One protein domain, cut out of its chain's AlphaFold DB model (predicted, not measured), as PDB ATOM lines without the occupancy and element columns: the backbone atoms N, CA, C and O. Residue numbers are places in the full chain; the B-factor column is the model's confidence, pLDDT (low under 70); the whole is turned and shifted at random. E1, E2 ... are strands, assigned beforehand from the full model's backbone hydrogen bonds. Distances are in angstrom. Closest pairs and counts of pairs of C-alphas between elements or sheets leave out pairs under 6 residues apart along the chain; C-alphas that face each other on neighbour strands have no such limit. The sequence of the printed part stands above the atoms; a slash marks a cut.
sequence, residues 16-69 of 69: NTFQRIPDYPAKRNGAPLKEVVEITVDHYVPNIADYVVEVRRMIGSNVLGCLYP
ATOM      1  N   ASN A  16     179.079 141.642 170.927       68.50
ATOM      2  CA  ASN A  16     180.239 142.528 171.032       68.50
ATOM      3  C   ASN A  16     179.875 144.013 170.900       68.50
ATOM      4  O   ASN A  16     180.730 144.878 171.103       68.50
ATOM      5  N   THR A  17     178.632 144.335 170.543       66.38
ATOM      6  CA  THR A  17     178.138 145.715 170.466       66.38
ATOM      7  C   THR A  17     177.882 146.302 171.857       66.38
ATOM      8  O   THR A  17     177.992 147.515 172.027       66.38
ATOM      9  N   PHE A  18     177.610 145.450 172.851       66.56
ATOM     10  CA  PHE A  18     177.383 145.838 174.240       66.56
ATOM     11  C   PHE A  18     178.650 145.595 175.055       66.56
ATOM     12  O   PHE A  18     178.984 144.464 175.392       66.56
ATOM     13  N   GLN A  19     179.377 146.665 175.365       66.00
ATOM     14  CA  GLN A  19     180.597 146.590 176.169       66.00
ATOM     15  C   GLN A  19     180.499 147.532 177.365       66.00
ATOM     16  O   GLN A  19     179.731 148.504 177.351       66.00
ATOM     17  N   ARG A  20     181.264 147.245 178.422       70.69
ATOM     18  CA  ARG A  20     181.456 148.208 179.508       70.69
ATOM     19  C   ARG A  20     182.322 149.357 178.994       70.69
ATOM     20  O   ARG A  20     183.141 149.173 178.098       70.69
ATOM     21  N   ILE A  21     182.198 150.533 179.609       70.44
ATOM     22  CA  ILE A  21     183.044 151.702 179.302       70.44
ATOM     23  C   ILE A  21     184.554 151.372 179.272       70.44
ATOM     24  O   ILE A  21     185.200 151.786 178.313       70.44
ATOM     25  N   PRO A  22     185.143 150.644 180.250       73.06
ATOM     26  CA  PRO A  22     186.571 150.309 180.210       73.06
ATOM     27  C   PRO A  22     186.964 149.345 179.085       73.06
ATOM     28  O   PRO A  22     188.104 149.395 178.632       73.06
ATOM     29  N   ASP A  23     186.044 148.492 178.636       76.31
ATOM     30  CA  ASP A  23     186.313 147.495 177.593       76.31
ATOM     31  C   ASP A  23     186.114 148.079 176.187       76.31
ATOM     32  O   ASP A  23     186.546 147.500 175.192       76.31
ATOM     33  N   TYR A  24     185.500 149.263 176.112       74.62
ATOM     34  CA  TYR A  24     185.144 149.912 174.869       74.62
ATOM     35  C   TYR A  24     186.385 150.313 174.045       74.62
ATOM     36  O   TYR A  24     187.213 151.105 174.512       74.62
ATOM     37  N   PRO A  25     186.526 149.850 172.787       78.06
ATOM     38  CA  PRO A  25     187.717 150.116 171.996       78.06
ATOM     39  C   PRO A  25     187.820 151.597 171.616       78.06
ATOM     40  O   PRO A  25     186.941 152.174 170.967       78.06
ATOM     41  N   ALA A  26     188.956 152.198 171.963       81.62
ATOM     42  CA  ALA A  26     189.301 153.566 171.607       81.62
ATOM     43  C   ALA A  26     190.446 153.604 170.587       81.62
ATOM     44  O   ALA A  26     191.373 152.792 170.595       81.62
ATOM     45  N   LYS A  27     190.402 154.600 169.705       83.75
ATOM     46  CA  LYS A  27     191.527 154.977 168.851       83.75
ATOM     47  C   LYS A  27     192.655 155.531 169.722       83.75
ATOM     48  O   LYS A  27     192.449 155.961 170.853       83.75
ATOM     49  N   ARG A  28     193.858 155.630 169.153       85.25
ATOM     50  CA  ARG A  28     195.049 156.158 169.846       85.25
ATOM     51  C   ARG A  28     194.864 157.567 170.438       85.25
ATOM     52  O   ARG A  28     195.570 157.928 171.368       85.25
ATOM     53  N   ASN A  29     193.935 158.358 169.903       83.62
ATOM     54  CA  ASN A  29     193.597 159.698 170.391       83.62
ATOM     55  C   ASN A  29     192.466 159.714 171.443       83.62
ATOM     56  O   ASN A  29     191.946 160.784 171.741       83.62
ATOM     57  N   GLY A  30     192.046 158.555 171.956       74.56
ATOM     58  CA  GLY A  30     190.959 158.429 172.930       74.56
ATOM     59  C   GLY A  30     189.553 158.542 172.335       74.56
ATOM     60  O   GLY A  30     188.577 158.381 173.060       74.56
ATOM     61  N   ALA A  31     189.420 158.789 171.026       72.38
ATOM     62  CA  ALA A  31     188.118 158.799 170.374       72.38
ATOM     63  C   ALA A  31     187.570 157.367 170.255       72.38
ATOM     64  O   ALA A  31     188.338 156.445 169.963       72.38
ATOM     65  N   PRO A  32     186.257 157.165 170.413       72.25
ATOM     66  CA  PRO A  32     185.667 155.842 170.309       72.25
ATOM     67  C   PRO A  32     185.840 155.273 168.887       72.25
ATOM     68  O   PRO A  32     185.805 156.007 167.890       72.25
ATOM     69  N   LEU A  33     186.082 153.962 168.775       75.75
ATOM     70  CA  LEU A  33     186.246 153.301 167.474       75.75
ATOM     71  C   LEU A  33     184.933 153.304 166.666       75.75
ATOM     72  O   LEU A  33     184.981 153.381 165.438       75.75
ATOM     73  N   LYS A  34     183.781 153.293 167.350       67.25
ATOM     74  CA  LYS A  34     182.431 153.422 166.784       67.25
ATOM     75  C   LYS A  34     181.649 154.496 167.557       67.25
ATOM     76  O   LYS A  34     181.929 154.758 168.717       67.25
ATOM     77  N   GLU A  35     180.668 155.146 166.943       59.09
ATOM     78  CA  GLU A  35     179.762 156.028 167.690       59.09
ATOM     79  C   GLU A  35     178.820 155.153 168.530       59.09
ATOM     80  O   GLU A  35     178.013 154.409 167.973       59.09
ATOM     81  N   VAL A  36     178.962 155.153 169.858       55.78
ATOM     82  CA  VAL A  36     178.160 154.295 170.748       55.78
ATOM     83  C   VAL A  36     177.403 155.118 171.777       55.78
ATOM     84  O   VAL A  36     177.938 156.046 172.375       55.78
ATOM     85  N   VAL A  37     176.128 154.762 171.948       53.12
ATOM     86  CA  VAL A  37     175.163 155.388 172.871       53.12
ATOM     87  C   VAL A  37     174.615 154.373 173.886       53.12
ATOM     88  O   VAL A  37     173.714 154.673 174.662       53.12
ATOM     89  N   GLU A  38     175.169 153.162 173.920       56.16
ATOM     90  CA  GLU A  38     174.675 152.072 174.761       56.16
ATOM     91  C   GLU A  38     175.715 151.768 175.848       56.16
ATOM     92  O   GLU A  38     176.776 151.211 175.581       56.16
ATOM     93  N   ILE A  39     175.428 152.216 177.075       57.84
ATOM     94  CA  ILE A  39     176.223 151.909 178.268       57.84
ATOM     95  C   ILE A  39     175.659 150.625 178.865       57.84
ATOM     96  O   ILE A  39     174.512 150.594 179.313       57.84
ATOM     97  N   THR A  40     176.477 149.579 178.888       59.25
ATOM     98  CA  THR A  40     176.139 148.329 179.572       59.25
ATOM     99  C   THR A  40     176.536 148.473 181.038       59.25
ATOM    100  O   THR A  40     177.712 148.673 181.344       59.25
ATOM    101  N   VAL A  41     175.560 148.429 181.944       64.31
ATOM    102  CA  VAL A  41     175.792 148.396 183.395       64.31
ATOM    103  C   VAL A  41     175.672 146.961 183.893       64.31
ATOM    104  O   VAL A  41     174.772 146.232 183.488       64.31
ATOM    105  N   ASP A  42     176.579 146.559 184.779       62.44
ATOM    106  CA  ASP A  42     176.655 145.181 185.294       62.44
ATOM    107  C   ASP A  42     175.455 144.765 186.125       62.44
ATOM    108  O   ASP A  42     175.102 143.589 186.212       62.44
ATOM    109  N   HIS A  43     174.832 145.755 186.743       60.75
ATOM    110  CA  HIS A  43     173.634 145.590 187.525       60.75
ATOM    111  C   HIS A  43     172.513 146.297 186.778       60.75
ATOM    112  O   HIS A  43     172.590 147.494 186.502       60.75
ATOM    113  N   TYR A  44     171.481 145.532 186.426       65.62
ATOM    114  CA  TYR A  44     170.221 146.081 185.942       65.62
ATOM    115  C   TYR A  44     169.748 147.156 186.921       65.62
ATOM    116  O   TYR A  44     169.676 146.901 188.123       65.62
ATOM    117  N   VAL A  45     169.450 148.350 186.410       69.06
ATOM    118  CA  VAL A  45     168.817 149.403 187.203       69.06
ATOM    119  C   VAL A  45     167.332 149.047 187.295       69.06
ATOM    120  O   VAL A  45     166.642 149.160 186.278       69.06
ATOM    121  N   PRO A  46     166.822 148.601 188.464       69.50
ATOM    122  CA  PRO A  46     165.473 148.043 188.567       69.50
ATOM    123  C   PRO A  46     164.392 149.031 188.162       69.50
ATOM    124  O   PRO A  46     163.418 148.687 187.498       69.50
ATOM    125  N   ASN A  47     164.615 150.286 188.533       77.88
ATOM    126  CA  ASN A  47     163.788 151.402 188.152       77.88
ATOM    127  C   ASN A  47     164.682 152.622 187.967       77.88
ATOM    128  O   ASN A  47     165.192 153.191 188.927       77.88
ATOM    129  N   ILE A  48     164.893 153.019 186.715       75.88
ATOM    130  CA  ILE A  48     165.764 154.149 186.387       75.88
ATOM    131  C   ILE A  48     165.278 155.460 187.020       75.88
ATOM    132  O   ILE A  48     166.110 156.298 187.349       75.88
ATOM    133  N   ALA A  49     163.968 155.618 187.259       75.81
ATOM    134  CA  ALA A  49     163.400 156.823 187.868       75.81
ATOM    135  C   ALA A  49     163.949 157.101 189.276       75.81
ATOM    136  O   ALA A  49     164.092 158.265 189.640       75.81
ATOM    137  N   ASP A  50     164.334 156.061 190.022       80.69
ATOM    138  CA  ASP A  50     164.886 156.203 191.377       80.69
ATOM    139  C   ASP A  50     166.313 156.788 191.377       80.69
ATOM    140  O   ASP A  50     166.819 157.208 192.414       80.69
ATOM    141  N   TYR A  51     166.967 156.819 190.211       79.19
ATOM    142  CA  TYR A  51     168.354 157.263 190.037       79.19
ATOM    143  C   TYR A  51     168.496 158.460 189.087       79.19
ATOM    144  O   TYR A  51     169.593 159.002 188.934       79.19
ATOM    145  N   VAL A  52     167.417 158.871 188.416       81.81
ATOM    146  CA  VAL A  52     167.411 160.068 187.571       81.81
ATOM    147  C   VAL A  52     167.448 161.293 188.479       81.81
ATOM    148  O   VAL A  52     166.545 161.498 189.277       81.81
ATOM    149  N   VAL A  53     168.498 162.103 188.340       87.38
ATOM    150  CA  VAL A  53     168.658 163.361 189.093       87.38
ATOM    151  C   VAL A  53     168.052 164.542 188.343       87.38
ATOM    152  O   VAL A  53     167.659 165.512 188.959       87.38
ATOM    153  N   GLU A  54     168.013 164.500 187.008       87.00
ATOM    154  CA  GLU A  54     167.382 165.561 186.226       87.00
ATOM    155  C   GLU A  54     167.098 165.106 184.787       87.00
ATOM    156  O   GLU A  54     167.903 164.402 184.172       87.00
ATOM    157  N   VAL A  55     165.993 165.572 184.204       85.06
ATOM    158  CA  VAL A  55     165.689 165.434 182.773       85.06
ATOM    159  C   VAL A  55     165.524 166.815 182.156       85.06
ATOM    160  O   VAL A  55     164.560 167.523 182.438       85.06
ATOM    161  N   ARG A  56     166.425 167.185 181.241       91.00
ATOM    162  CA  ARG A  56     166.359 168.451 180.496       91.00
ATOM    163  C   ARG A  56     165.948 168.233 179.046       91.00
ATOM    164  O   ARG A  56     166.482 167.370 178.352       91.00
ATOM    165  N   ARG A  57     165.053 169.086 178.549       84.56
ATOM    166  CA  ARG A  57     164.797 169.254 177.117       84.56
ATOM    167  C   ARG A  57     165.825 170.229 176.557       84.56
ATOM    168  O   ARG A  57     165.962 171.325 177.091       84.56
ATOM    169  N   MET A  58     166.533 169.867 175.487       91.25
ATOM    170  CA  MET A  58     167.614 170.692 174.928       91.25
ATOM    171  C   MET A  58     167.630 170.681 173.392       91.25
ATOM    172  O   MET A  58     167.184 169.711 172.777       91.25
ATOM    173  N   ILE A  59     168.171 171.742 172.783       81.38
ATOM    174  CA  ILE A  59     168.594 171.799 171.371       81.38
ATOM    175  C   ILE A  59     170.021 172.346 171.328       81.38
ATOM    176  O   ILE A  59     170.262 173.486 171.726       81.38
ATOM    177  N   GLY A  60     170.968 171.546 170.833       84.62
ATOM    178  CA  GLY A  60     172.389 171.886 170.918       84.62
ATOM    179  C   GLY A  60     172.794 172.118 172.375       84.62
ATOM    180  O   GLY A  60     172.558 171.267 173.229       84.62
ATOM    181  N   SER A  61     173.355 173.290 172.662       88.50
ATOM    182  CA  SER A  61     173.699 173.739 174.017       88.50
ATOM    183  C   SER A  61     172.559 174.458 174.754       88.50
ATOM    184  O   SER A  61     172.688 174.727 175.947       88.50
ATOM    185  N   ASN A  62     171.439 174.761 174.088       87.88
ATOM    186  CA  ASN A  62     170.338 175.511 174.690       87.88
ATOM    187  C   ASN A  62     169.395 174.588 175.467       87.88
ATOM    188  O   ASN A  62     168.804 173.668 174.896       87.88
ATOM    189  N   VAL A  63     169.204 174.875 176.758       93.81
ATOM    190  CA  VAL A  63     168.190 174.220 177.595       93.81
ATOM    191  C   VAL A  63     166.832 174.866 177.334       93.81
ATOM    192  O   VAL A  63     166.651 176.062 177.521       93.81
ATOM    193  N   LEU A  64     165.873 174.055 176.895       94.56
ATOM    194  CA  LEU A  64     164.501 174.456 176.590       94.56
ATOM    195  C   LEU A  64     163.540 174.243 177.765       94.56
ATOM    196  O   LEU A  64     162.434 174.774 177.745       94.56
ATOM    197  N   GLY A  65     163.926 173.437 178.757       90.94
ATOM    198  CA  GLY A  65     163.142 173.217 179.970       90.94
ATOM    199  C   GLY A  65     163.626 172.021 180.787       90.94
ATOM    200  O   GLY A  65     164.344 171.166 180.270       90.94
ATOM    201  N   CYS A  66     163.209 171.959 182.051       90.06
ATOM    202  CA  CYS A  66     163.377 170.797 182.919       90.06
ATOM    203  C   CYS A  66     162.046 170.034 182.990       90.06
ATOM    204  O   CYS A  66     160.994 170.634 183.206       90.06
ATOM    205  N   LEU A  67     162.092 168.734 182.719       87.81
ATOM    206  CA  LEU A  67     160.937 167.835 182.663       87.81
ATOM    207  C   LEU A  67     160.819 166.969 183.923       87.81
ATOM    208  O   LEU A  67     159.747 166.431 184.183       87.81
ATOM    209  N   TYR A  68     161.910 166.824 184.673       78.19
ATOM    210  CA  TYR A  68     161.976 166.080 185.924       78.19
ATOM    211  C   TYR A  68     163.176 166.605 186.729       78.19
ATOM    212  O   TYR A  68     164.282 166.570 186.181       78.19
ATOM    213  N   PRO A  69     162.972 167.156 187.935       66.75
ATOM    214  CA  PRO A  69     164.041 167.627 188.813       66.75
ATOM    215  C   PRO A  69     164.601 166.537 189.735       66.75
ATOM    216  O   PRO A  69     163.999 165.444 189.809       66.75
TER     217      PRO A  69
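Overview. This is residues 16 to 69 of the 69 residues of an uncharacterized protein of Pseudomonas chlororaphis subsp. aurantiaca (UniProt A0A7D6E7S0). This model has little regular structure: residues 16 to 54 wind with no named element, looping at one end and then arching across to a two-strand hairpin, E1 then E2, at the other. Residues 43 to 48 of the arch stand free. The printed part has 54 residues, 12 of them in named elements; it is all strand, its sheet E1 - E2 antiparallel. It is flat, 37 by 30 by 14 A, and only just extended, close to loose, with a radius of gyration of the C-alphas of 15.1 A.

Along the chain. Start at C-alpha 16, (180.239, 142.528, 171.032), and go on to C-alpha 55, (165.689, 165.434, 182.773), where E1, residues 55 to 59, begins its 13.4 A. E2, residues 62 to 68, runs 16.9 A to C-alpha 68, (161.976, 166.080, 185.924).

Arrangement. The hairpin E1 and E2 has a tight link and directions 158 degrees apart. Look at N 55 and O 68, 2.8 A apart, within hydrogen-bond range; C-alphas 56 and 66 face each other at 4.5 A.

Size, cuts and confidence. The farthest C-alphas, of Arg 28 and Leu 67, are 38.3 A apart. The printed part has no cut. pLDDT is under 70 at residues 16 to 19, 34 to 46 and 69.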